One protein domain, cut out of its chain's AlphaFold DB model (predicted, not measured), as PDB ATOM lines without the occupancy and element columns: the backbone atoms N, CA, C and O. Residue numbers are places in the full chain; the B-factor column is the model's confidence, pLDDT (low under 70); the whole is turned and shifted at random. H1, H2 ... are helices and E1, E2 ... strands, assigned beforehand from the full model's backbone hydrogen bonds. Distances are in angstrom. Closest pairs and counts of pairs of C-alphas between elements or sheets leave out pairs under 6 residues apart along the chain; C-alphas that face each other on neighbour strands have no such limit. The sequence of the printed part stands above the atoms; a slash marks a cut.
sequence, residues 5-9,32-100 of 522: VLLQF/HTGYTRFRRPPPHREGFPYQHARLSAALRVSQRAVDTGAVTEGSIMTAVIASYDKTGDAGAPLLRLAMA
ATOM      1  N   VAL A   5      56.834  94.717 111.505       46.84
ATOM      2  CA  VAL A   5      57.065  94.380 110.099       46.84
ATOM      3  C   VAL A   5      56.043  93.313 109.736       46.84
ATOM      4  O   VAL A   5      55.929  92.303 110.439       46.84
ATOM      5  N   LEU A   6      55.251  93.587 108.700       45.34
ATOM      6  CA  LEU A   6      54.310  92.621 108.154       45.34
ATOM      7  C   LEU A   6      55.115  91.623 107.322       45.34
ATOM      8  O   LEU A   6      55.901  92.026 106.471       45.34
ATOM      9  N   LEU A   7      54.959  90.335 107.604       50.12
ATOM     10  CA  LEU A   7      55.644  89.294 106.852       50.12
ATOM     11  C   LEU A   7      54.744  88.872 105.688       50.12
ATOM     12  O   LEU A   7      53.651  88.350 105.913       50.12
ATOM     13  N   GLN A   8      55.194  89.115 104.458       42.28
ATOM     14  CA  GLN A   8      54.602  88.518 103.265       42.28
ATOM     15  C   GLN A   8      55.356  87.222 102.969       42.28
ATOM     16  O   GLN A   8      56.577  87.223 102.845       42.28
ATOM     17  N   PHE A   9      54.629  86.110 102.914       50.28
ATOM     18  CA  PHE A   9      55.201  84.802 102.620       50.28
ATOM     19  C   PHE A   9      54.817  84.421 101.194       50.28
ATOM     20  O   PHE A   9      53.627  84.350 100.879       50.28
ATOM     21  N   HIS A  32      54.845  78.008 107.581       44.91
ATOM     22  CA  HIS A  32      53.560  78.096 108.266       44.91
ATOM     23  C   HIS A  32      52.414  78.207 107.243       44.91
ATOM     24  O   HIS A  32      52.036  79.298 106.823       44.91
ATOM     25  N   THR A  33      51.818  77.074 106.879       44.91
ATOM     26  CA  THR A  33      50.569  76.979 106.095       44.91
ATOM     27  C   THR A  33      49.315  77.044 106.976       44.91
ATOM     28  O   THR A  33      48.200  76.812 106.507       44.91
ATOM     29  N   GLY A  34      49.481  77.342 108.269       51.47
ATOM     30  CA  GLY A  34      48.430  77.193 109.264       51.47
ATOM     31  C   GLY A  34      47.220  78.086 108.995       51.47
ATOM     32  O   GLY A  34      47.313  79.313 108.892       51.47
ATOM     33  N   TYR A  35      46.057  77.451 108.954       54.97
ATOM     34  CA  TYR A  35      44.773  78.114 109.096       54.97
ATOM     35  C   TYR A  35      44.383  78.093 110.573       54.97
ATOM     36  O   TYR A  35      44.453  77.053 111.226       54.97
ATOM     37  N   THR A  36      43.939  79.224 111.116       51.03
ATOM     38  CA  THR A  36      43.329  79.244 112.449       51.03
ATOM     39  C   THR A  36      41.848  78.946 112.319       51.03
ATOM     40  O   THR A  36      41.126  79.601 111.561       51.03
ATOM     41  N   ARG A  37      41.396  77.938 113.064       54.00
ATOM     42  CA  ARG A  37      39.995  77.543 113.149       54.00
ATOM     43  C   ARG A  37      39.351  78.340 114.279       54.00
ATOM     44  O   ARG A  37      39.557  78.030 115.450       54.00
ATOM     45  N   PHE A  38      38.576  79.369 113.954       60.47
ATOM     46  CA  PHE A  38      37.903  80.189 114.965       60.47
ATOM     47  C   PHE A  38      36.385  80.112 114.814       60.47
ATOM     48  O   PHE A  38      35.832  80.030 113.713       60.47
ATOM     49  N   ARG A  39      35.695  80.103 115.958       52.56
ATOM     50  CA  ARG A  39      34.245  80.282 116.006       52.56
ATOM     51  C   ARG A  39      33.977  81.775 115.998       52.56
ATOM     52  O   ARG A  39      34.328  82.463 116.950       52.56
ATOM     53  N   ARG A  40      33.370  82.275 114.924       54.72
ATOM     54  CA  ARG A  40      32.848  83.640 114.890       54.72
ATOM     55  C   ARG A  40      31.640  83.678 115.837       54.72
ATOM     56  O   ARG A  40      30.703  82.926 115.579       54.72
ATOM     57  N   PRO A  41      31.642  84.458 116.931       50.28
ATOM     58  CA  PRO A  41      30.446  84.597 117.753       50.28
ATOM     59  C   PRO A  41      29.421  85.452 116.990       50.28
ATOM     60  O   PRO A  41      29.763  86.573 116.609       50.28
ATOM     61  N   PRO A  42      28.188  84.974 116.737       57.56
ATOM     62  CA  PRO A  42      27.127  85.823 116.226       57.56
ATOM     63  C   PRO A  42      26.158  86.235 117.345       57.56
ATOM     64  O   PRO A  42      25.991  85.515 118.335       57.56
ATOM     65  N   PRO A  43      25.452  87.362 117.173       54.97
ATOM     66  CA  PRO A  43      24.271  87.652 117.966       54.97
ATOM     67  C   PRO A  43      23.169  86.649 117.573       54.97
ATOM     68  O   PRO A  43      22.626  86.713 116.477       54.97
ATOM     69  N   HIS A  44      22.865  85.697 118.457       53.19
ATOM     70  CA  HIS A  44      21.688  84.811 118.416       53.19
ATOM     71  C   HIS A  44      21.474  83.911 117.176       53.19
ATOM     72  O   HIS A  44      20.576  84.169 116.377       53.19
ATOM     73  N   ARG A  45      22.179  82.770 117.089       52.72
ATOM     74  CA  ARG A  45      21.630  81.475 116.599       52.72
ATOM     75  C   ARG A  45      22.610  80.322 116.864       52.72
ATOM     76  O   ARG A  45      23.815  80.540 116.909       52.72
ATOM     77  N   GLU A  46      22.102  79.113 117.087       56.75
ATOM     78  CA  GLU A  46      22.905  77.920 117.389       56.75
ATOM     79  C   GLU A  46      23.297  77.162 116.109       56.75
ATOM     80  O   GLU A  46      22.472  76.979 115.217       56.75
ATOM     81  N   GLY A  47      24.561  76.716 116.040       58.41
ATOM     82  CA  GLY A  47      25.095  75.837 114.989       58.41
ATOM     83  C   GLY A  47      25.807  76.558 113.837       58.41
ATOM     84  O   GLY A  47      25.197  76.831 112.809       58.41
ATOM     85  N   PHE A  48      27.122  76.798 113.961       56.75
ATOM     86  CA  PHE A  48      27.932  77.336 112.857       56.75
ATOM     87  C   PHE A  48      29.163  76.480 112.539       56.75
ATOM     88  O   PHE A  48      29.867  76.049 113.461       56.75
ATOM     89  N   PRO A  49      29.463  76.273 111.241       60.34
ATOM     90  CA  PRO A  49      30.699  75.650 110.807       60.34
ATOM     91  C   PRO A  49      31.872  76.570 111.148       60.34
ATOM     92  O   PRO A  49      31.810  77.793 111.012       60.34
ATOM     93  N   TYR A  50      32.957  75.971 111.615       63.19
ATOM     94  CA  TYR A  50      34.177  76.706 111.900       63.19
ATOM     95  C   TYR A  50      34.734  77.347 110.625       63.19
ATOM     96  O   TYR A  50      34.800  76.693 109.584       63.19
ATOM     97  N   GLN A  51      35.176  78.600 110.726       63.31
ATOM     98  CA  GLN A  51      35.842  79.294 109.629       63.31
ATOM     99  C   GLN A  51      37.360  79.193 109.788       63.31
ATOM    100  O   GLN A  51      37.891  79.267 110.901       63.31
ATOM    101  N   HIS A  52      38.041  79.009 108.661       61.88
ATOM    102  CA  HIS A  52      39.493  78.963 108.557       61.88
ATOM    103  C   HIS A  52      39.977  80.327 108.052       61.88
ATOM    104  O   HIS A  52      39.706  80.681 106.908       61.88
ATOM    105  N   ALA A  53      40.663  81.107 108.891       61.56
ATOM    106  CA  ALA A  53      41.385  82.298 108.429       61.56
ATOM    107  C   ALA A  53      42.865  81.967 108.258       61.56
ATOM    108  O   ALA A  53      43.425  81.186 109.031       61.56
ATOM    109  N   ARG A  54      43.501  82.595 107.266       61.16
ATOM    110  CA  ARG A  54      44.960  82.598 107.155       61.16
ATOM    111  C   ARG A  54      45.523  83.325 108.376       61.16
ATOM    112  O   ARG A  54      45.116  84.449 108.661       61.16
ATOM    113  N   LEU A  55      46.403  82.662 109.117       63.34
ATOM    114  CA  LEU A  55      47.115  83.270 110.240       63.34
ATOM    115  C   LEU A  55      48.119  84.281 109.693       63.34
ATOM    116  O   LEU A  55      49.023  83.918 108.942       63.34
ATOM    117  N   SER A  56      47.963  85.543 110.079       70.75
ATOM    118  CA  SER A  56      49.006  86.538 109.879       70.75
ATOM    119  C   SER A  56      50.077  86.365 110.959       70.75
ATOM    120  O   SER A  56      49.802  85.938 112.087       70.75
ATOM    121  N   ALA A  57      51.321  86.696 110.622       77.81
ATOM    122  CA  ALA A  57      52.423  86.722 111.571       77.81
ATOM    123  C   ALA A  57      53.120  88.082 111.518       77.81
ATOM    124  O   ALA A  57      53.319  88.652 110.446       77.81
ATOM    125  N   ALA A  58      53.501  88.595 112.684       79.94
ATOM    126  CA  ALA A  58      54.296  89.809 112.809       79.94
ATOM    127  C   ALA A  58      55.556  89.509 113.617       79.94
ATOM    128  O   ALA A  58      55.480  89.000 114.739       79.94
ATOM    129  N   LEU A  59      56.715  89.870 113.069       80.12
ATOM    130  CA  LEU A  59      57.985  89.804 113.784       80.12
ATOM    131  C   LEU A  59      58.209  91.114 114.537       80.12
ATOM    132  O   LEU A  59      58.192  92.205 113.958       80.12
ATOM    133  N   ARG A  60      58.430  91.020 115.850       77.25
ATOM    134  CA  ARG A  60      58.828  92.180 116.642       77.25
ATOM    135  C   ARG A  60      60.324  92.411 116.465       77.25
ATOM    136  O   ARG A  60      61.134  91.696 117.048       77.25
ATOM    137  N   VAL A  61      60.672  93.451 115.716       79.56
ATOM    138  CA  VAL A  61      62.061  93.882 115.516       79.56
ATOM    139  C   VAL A  61      62.360  95.149 116.310       79.56
ATOM    140  O   VAL A  61      61.496  96.004 116.533       79.56
ATOM    141  N   SER A  62      63.596  95.261 116.793       77.56
ATOM    142  CA  SER A  62      64.066  96.505 117.404       77.56
ATOM    143  C   SER A  62      64.321  97.549 116.316       77.56
ATOM    144  O   SER A  62      64.814  97.204 115.246       77.56
ATOM    145  N   GLN A  63      64.030  98.825 116.593       80.44
ATOM    146  CA  GLN A  63      64.290  99.914 115.640       80.44
ATOM    147  C   GLN A  63      65.769  99.952 115.228       80.44
ATOM    148  O   GLN A  63      66.070 100.069 114.050       80.44
ATOM    149  N   ARG A  64      66.680  99.707 116.183       78.94
ATOM    150  CA  ARG A  64      68.120  99.611 115.927       78.94
ATOM    151  C   ARG A  64      68.460  98.560 114.869       78.94
ATOM    152  O   ARG A  64      69.287  98.839 114.025       78.94
ATOM    153  N   ALA A  65      67.819  97.388 114.895       79.81
ATOM    154  CA  ALA A  65      68.084  96.326 113.919       79.81
ATOM    155  C   ALA A  65      67.626  96.694 112.496       79.81
ATOM    156  O   ALA A  65      68.238  96.260 111.524       79.81
ATOM    157  N   VAL A  66      66.574  97.510 112.381       83.06
ATOM    158  CA  VAL A  66      66.122  98.068 111.099       83.06
ATOM    159  C   VAL A  66      67.104  99.139 110.622       83.06
ATOM    160  O   VAL A  66      67.564  99.088 109.489       83.06
ATOM    161  N   ASP A  67      67.481 100.066 111.504       82.12
ATOM    162  CA  ASP A  67      68.367 101.184 111.161       82.12
ATOM    163  C   ASP A  67      69.790 100.717 110.806       82.12
ATOM    164  O   ASP A  67      70.449 101.327 109.969       82.12
ATOM    165  N   THR A  68      70.270  99.620 111.404       83.81
ATOM    166  CA  THR A  68      71.574  99.020 111.073       83.81
ATOM    167  C   THR A  68      71.541  98.153 109.814       83.81
ATOM    168  O   THR A  68      72.565  97.573 109.468       83.81
ATOM    169  N   GLY A  69      70.379  97.985 109.173       86.19
ATOM    170  CA  GLY A  69      70.212  97.071 108.040       86.19
ATOM    171  C   GLY A  69      70.369  95.591 108.405       86.19
ATOM    172  O   GLY A  69      70.534  94.759 107.521       86.19
ATOM    173  N   ALA A  70      70.312  95.240 109.696       80.25
ATOM    174  CA  ALA A  70      70.344  93.841 110.133       80.25
ATOM    175  C   ALA A  70      69.025  93.116 109.811       80.25
ATOM    176  O   ALA A  70      68.991  91.892 109.727       80.25
ATOM    177  N   VAL A  71      67.945  93.886 109.647       82.69
ATOM    178  CA  VAL A  71      66.671  93.425 109.099       82.69
ATOM    179  C   VAL A  71      66.336  94.299 107.900       82.69
ATOM    180  O   VAL A  71      66.050  95.487 108.055       82.69
ATOM    181  N   THR A  72      66.348  93.698 106.718       83.38
ATOM    182  CA  THR A  72      65.923  94.320 105.460       83.38
ATOM    183  C   THR A  72      64.713  93.588 104.891       83.38
ATOM    184  O   THR A  72      64.435  92.436 105.239       83.38
ATOM    185  N   GLU A  73      63.952  94.260 104.032       78.06
ATOM    186  CA  GLU A  73      62.888  93.610 103.268       78.06
ATOM    187  C   GLU A  73      63.483  92.469 102.424       78.06
ATOM    188  O   GLU A  73      64.528  92.640 101.799       78.06
ATOM    189  N   GLY A  74      62.871  91.282 102.488       76.94
ATOM    190  CA  GLY A  74      63.389  90.059 101.858       76.94
ATOM    191  C   GLY A  74      64.398  89.252 102.690       76.94
ATOM    192  O   GLY A  74      64.820  88.184 102.255       76.94
ATOM    193  N   SER A  75      64.781  89.703 103.890       75.19
ATOM    194  CA  SER A  75      65.705  88.942 104.748       75.19
ATOM    195  C   SER A  75      65.062  87.680 105.356       75.19
ATOM    196  O   SER A  75      63.947  87.713 105.881       75.19
ATOM    197  N   ILE A  76      65.786  86.552 105.314       80.50
ATOM    198  CA  ILE A  76      65.363  85.270 105.904       80.50
ATOM    199  C   ILE A  76      65.954  85.149 107.312       80.50
ATOM    200  O   ILE A  76      67.171  85.191 107.489       80.50
ATOM    201  N   MET A  77      65.100  84.992 108.330       78.12
ATOM    202  CA  MET A  77      65.522  84.979 109.736       78.12
ATOM    203  C   MET A  77      64.875  83.848 110.537       78.12
ATOM    204  O   MET A  77      63.710  83.510 110.336       78.12
ATOM    205  N   THR A  78      65.607  83.313 111.517       79.56
ATOM    206  CA  THR A  78      65.049  82.364 112.491       79.56
ATOM    207  C   THR A  78      64.321  83.112 113.610       79.56
ATOM    208  O   THR A  78      64.892  83.978 114.279       79.56
ATOM    209  N   ALA A  79      63.059  82.758 113.844       82.62
ATOM    210  CA  ALA A  79      62.220  83.376 114.863       82.62
ATOM    211  C   ALA A  79      61.505  82.319 115.715       82.62
ATOM    212  O   ALA A  79      61.239  81.212 115.255       82.62
ATOM    213  N   VAL A  80      61.186  82.681 116.956       81.31
ATOM    214  CA  VAL A  80      60.408  81.872 117.902       81.31
ATOM    215  C   VAL A  80      59.049  82.521 118.156       81.31
ATOM    216  O   VAL A  80      58.915  83.748 118.132       81.31
ATOM    217  N   ILE A  81      58.022  81.706 118.403       84.19
ATOM    218  CA  ILE A  81      56.682  82.203 118.731       84.19
ATOM    219  C   ILE A  81      56.724  82.808 120.136       84.19
ATOM    220  O   ILE A  81      56.948  82.106 121.113       84.19
ATOM    221  N   ALA A  82      56.504  84.118 120.237       84.38
ATOM    222  CA  ALA A  82      56.519  84.828 121.513       84.38
ATOM    223  C   ALA A  82      55.131  84.878 122.160       84.38
ATOM    224  O   ALA A  82      55.000  84.785 123.376       84.38
ATOM    225  N   SER A  83      54.082  85.092 121.362       85.25
ATOM    226  CA  SER A  83      52.697  85.112 121.850       85.25
ATOM    227  C   SER A  83      51.689  84.971 120.710       85.25
ATOM    228  O   SER A  83      52.009  85.205 119.544       85.25
ATOM    229  N   TYR A  84      50.453  84.621 121.062       84.38
ATOM    230  CA  TYR A  84      49.321  84.523 120.145       84.38
ATOM    231  C   TYR A  84      48.257  85.557 120.516       84.38
ATOM    232  O   TYR A  84      47.753  85.569 121.639       84.38
ATOM    233  N   ASP A  85      47.927  86.438 119.576       81.56
ATOM    234  CA  ASP A  85      46.905  87.463 119.745       81.56
ATOM    235  C   ASP A  85      45.635  87.042 119.001       81.56
ATOM    236  O   ASP A  85      45.580  87.077 117.774       81.56
ATOM    237  N   LYS A  86      44.610  86.632 119.756       78.12
ATOM    238  CA  LYS A  86      43.329  86.149 119.211       78.12
ATOM    239  C   LYS A  86      42.563  87.222 118.436       78.12
ATOM    240  O   LYS A  86      41.809  86.881 117.532       78.12
ATOM    241  N   THR A  87      42.737  88.489 118.806       78.94
ATOM    242  CA  THR A  87      42.115  89.647 118.141       78.94
ATOM    243  C   THR A  87      43.004  90.245 117.050       78.94
ATOM    244  O   THR A  87      42.498  90.898 116.144       78.94
ATOM    245  N   GLY A  88      44.310  89.983 117.149       78.62
ATOM    246  CA  GLY A  88      45.375  90.244 116.185       78.62
ATOM    247  C   GLY A  88      45.309  91.560 115.416       78.62
ATOM    248  O   GLY A  88      45.161  92.623 116.021       78.62
ATOM    249  N   ASP A  89      45.542  91.497 114.103       72.56
ATOM    250  CA  ASP A  89      45.590  92.661 113.209       72.56
ATOM    251  C   ASP A  89      44.288  92.749 112.404       72.56
ATOM    252  O   ASP A  89      43.878  91.777 111.770       72.56
ATOM    253  N   ALA A  90      43.596  93.885 112.499       73.94
ATOM    254  CA  ALA A  90      42.259  94.094 111.931       73.94
ATOM    255  C   ALA A  90      41.204  93.018 112.307       73.94
ATOM    256  O   ALA A  90      40.271  92.759 111.546       73.94
ATOM    257  N   GLY A  91      41.318  92.395 113.489       74.25
ATOM    258  CA  GLY A  91      40.361  91.392 113.979       74.25
ATOM    259  C   GLY A  91      40.676  89.945 113.571       74.25
ATOM    260  O   GLY A  91      39.941  89.039 113.969       74.25
ATOM    261  N   ALA A  92      41.740  89.712 112.794       73.62
ATOM    262  CA  ALA A  92      42.222  88.378 112.447       73.62
ATOM    263  C   ALA A  92      43.323  87.931 113.424       73.62
ATOM    264  O   ALA A  92      44.156  88.758 113.792       73.62
ATOM    265  N   PRO A  93      43.382  86.649 113.834       74.94
ATOM    266  CA  PRO A  93      44.379  86.193 114.798       74.94
ATOM    267  C   PRO A  93      45.806  86.373 114.277       74.94
ATOM    268  O   PRO A  93      46.100  86.012 113.138       74.94
ATOM    269  N   LEU A  94      46.688  86.888 115.134       81.44
ATOM    270  CA  LEU A  94      48.058  87.255 114.788       81.44
ATOM    271  C   LEU A  94      49.055  86.489 115.661       81.44
ATOM    272  O   LEU A  94      49.035  86.592 116.893       81.44
ATOM    273  N   LEU A  95      49.979  85.775 115.025       83.31
ATOM    274  CA  LEU A  95      51.150  85.228 115.706       83.31
ATOM    275  C   LEU A  95      52.206  86.320 115.858       83.31
ATOM    276  O   LEU A  95      52.629  86.946 114.887       83.31
ATOM    277  N   ARG A  96      52.652  86.550 117.091       84.06
ATOM    278  CA  ARG A  96      53.744  87.479 117.380       84.06
ATOM    279  C   ARG A  96      55.022  86.678 117.535       84.06
ATOM    280  O   ARG A  96      55.160  85.896 118.475       84.06
ATOM    281  N   LEU A  97      55.950  86.895 116.619       86.88
ATOM    282  CA  LEU A  97      57.252  86.251 116.603       86.88
ATOM    283  C   LEU A  97      58.295  87.170 117.252       86.88
ATOM    284  O   LEU A  97      58.217  88.399 117.143       86.88
ATOM    285  N   ALA A  98      59.282  86.576 117.914       84.12
ATOM    286  CA  ALA A  98      60.498  87.246 118.360       84.12
ATOM    287  C   ALA A  98      61.701  86.616 117.655       84.12
ATOM    288  O   ALA A  98      61.713  85.412 117.408       84.12
ATOM    289  N   MET A  99      62.714  87.418 117.328       84.25
ATOM    290  CA  MET A  99      63.964  86.878 116.790       84.25
ATOM    291  C   MET A  99      64.569  85.907 117.805       84.25
ATOM    292  O   MET A  99      64.655  86.239 118.990       84.25
ATOM    293  N   ALA A 100      64.960  84.712 117.354       78.25
ATOM    294  CA  ALA A 100      65.621  83.753 118.230       78.25
ATOM    295  C   ALA A 100      66.907  84.399 118.778       78.25
ATOM    296  O   ALA A 100      67.660  84.982 117.990       78.25
TER     297      ALA A 100
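What this domain is: This is residues 5 to 9 and 32 to 100 of the 522 residues of the protein "Hypothetical protein" of Cyclophora tenuis (UniProt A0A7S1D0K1). A long, loose rod of strands: a strongly twisted three-strand sheet of E3, E5 and E4 makes the body, the hairpin E1 and E2 extends it at one end, where residues 41 to 47 stick out, and short H1 lies at the other end. E2 runs on into E3 at 42 degrees. The printed part has 74 residues, with E1, E2, E3, H1, E4 and E5 along the chain, and its class is mostly strand. The larger sheet has the order E3, E5, E4 and is mixed; E1 and E2 are antiparallel. The radius of gyration of the C-alphas is 15.7 A, and the spans are 53 by 21 by 18 A.

Where its parts are: Residues 5 to 9 come first, before a cut. E1 is residues 35 to 38, from C-alpha 35 at (44.773, 78.114, 109.096), and E2 is residues 51 to 54. E3 is residues 56 to 60, 13.2 A long, and H1 is residues 63 to 67. E4, residues 79 to 89, measures 19.1 A and bends by 107 degrees at residue 86. E5, residues 92 to 99, measures 22.2 A and ends at (63.964, 86.878, 116.790).

How they stand to each other: Inner strand E5 is parallel to E3, with N 58 and O 95 2.9 A apart. E5 and E4 form an antiparallel hairpin, with N 94 and O 85 2.9 A apart. Residues 5 to 6 pair antiparallel with residues 58 to 59 of E3. In the hairpin E1 and E2, N 36 and O 53 are 2.9 A apart. The closest C-alphas of E2 and E5, Ala 53 and Ala 92, are 7.3 A apart. H1 is not on the larger sheet; its O i to N i+4 pair is within hydrogen-bond range.

The domain as a whole: The C-alphas farthest apart, Glu 46 and Thr 68, are 53.4 A apart. Residues 10 to 31 are not printed; C-alphas 9 and 32 are 8.9 A apart. The links E1 to E2 and H1 to E4 are long. Residues 5 to 9 and 32 to 55 have pLDDT under 70.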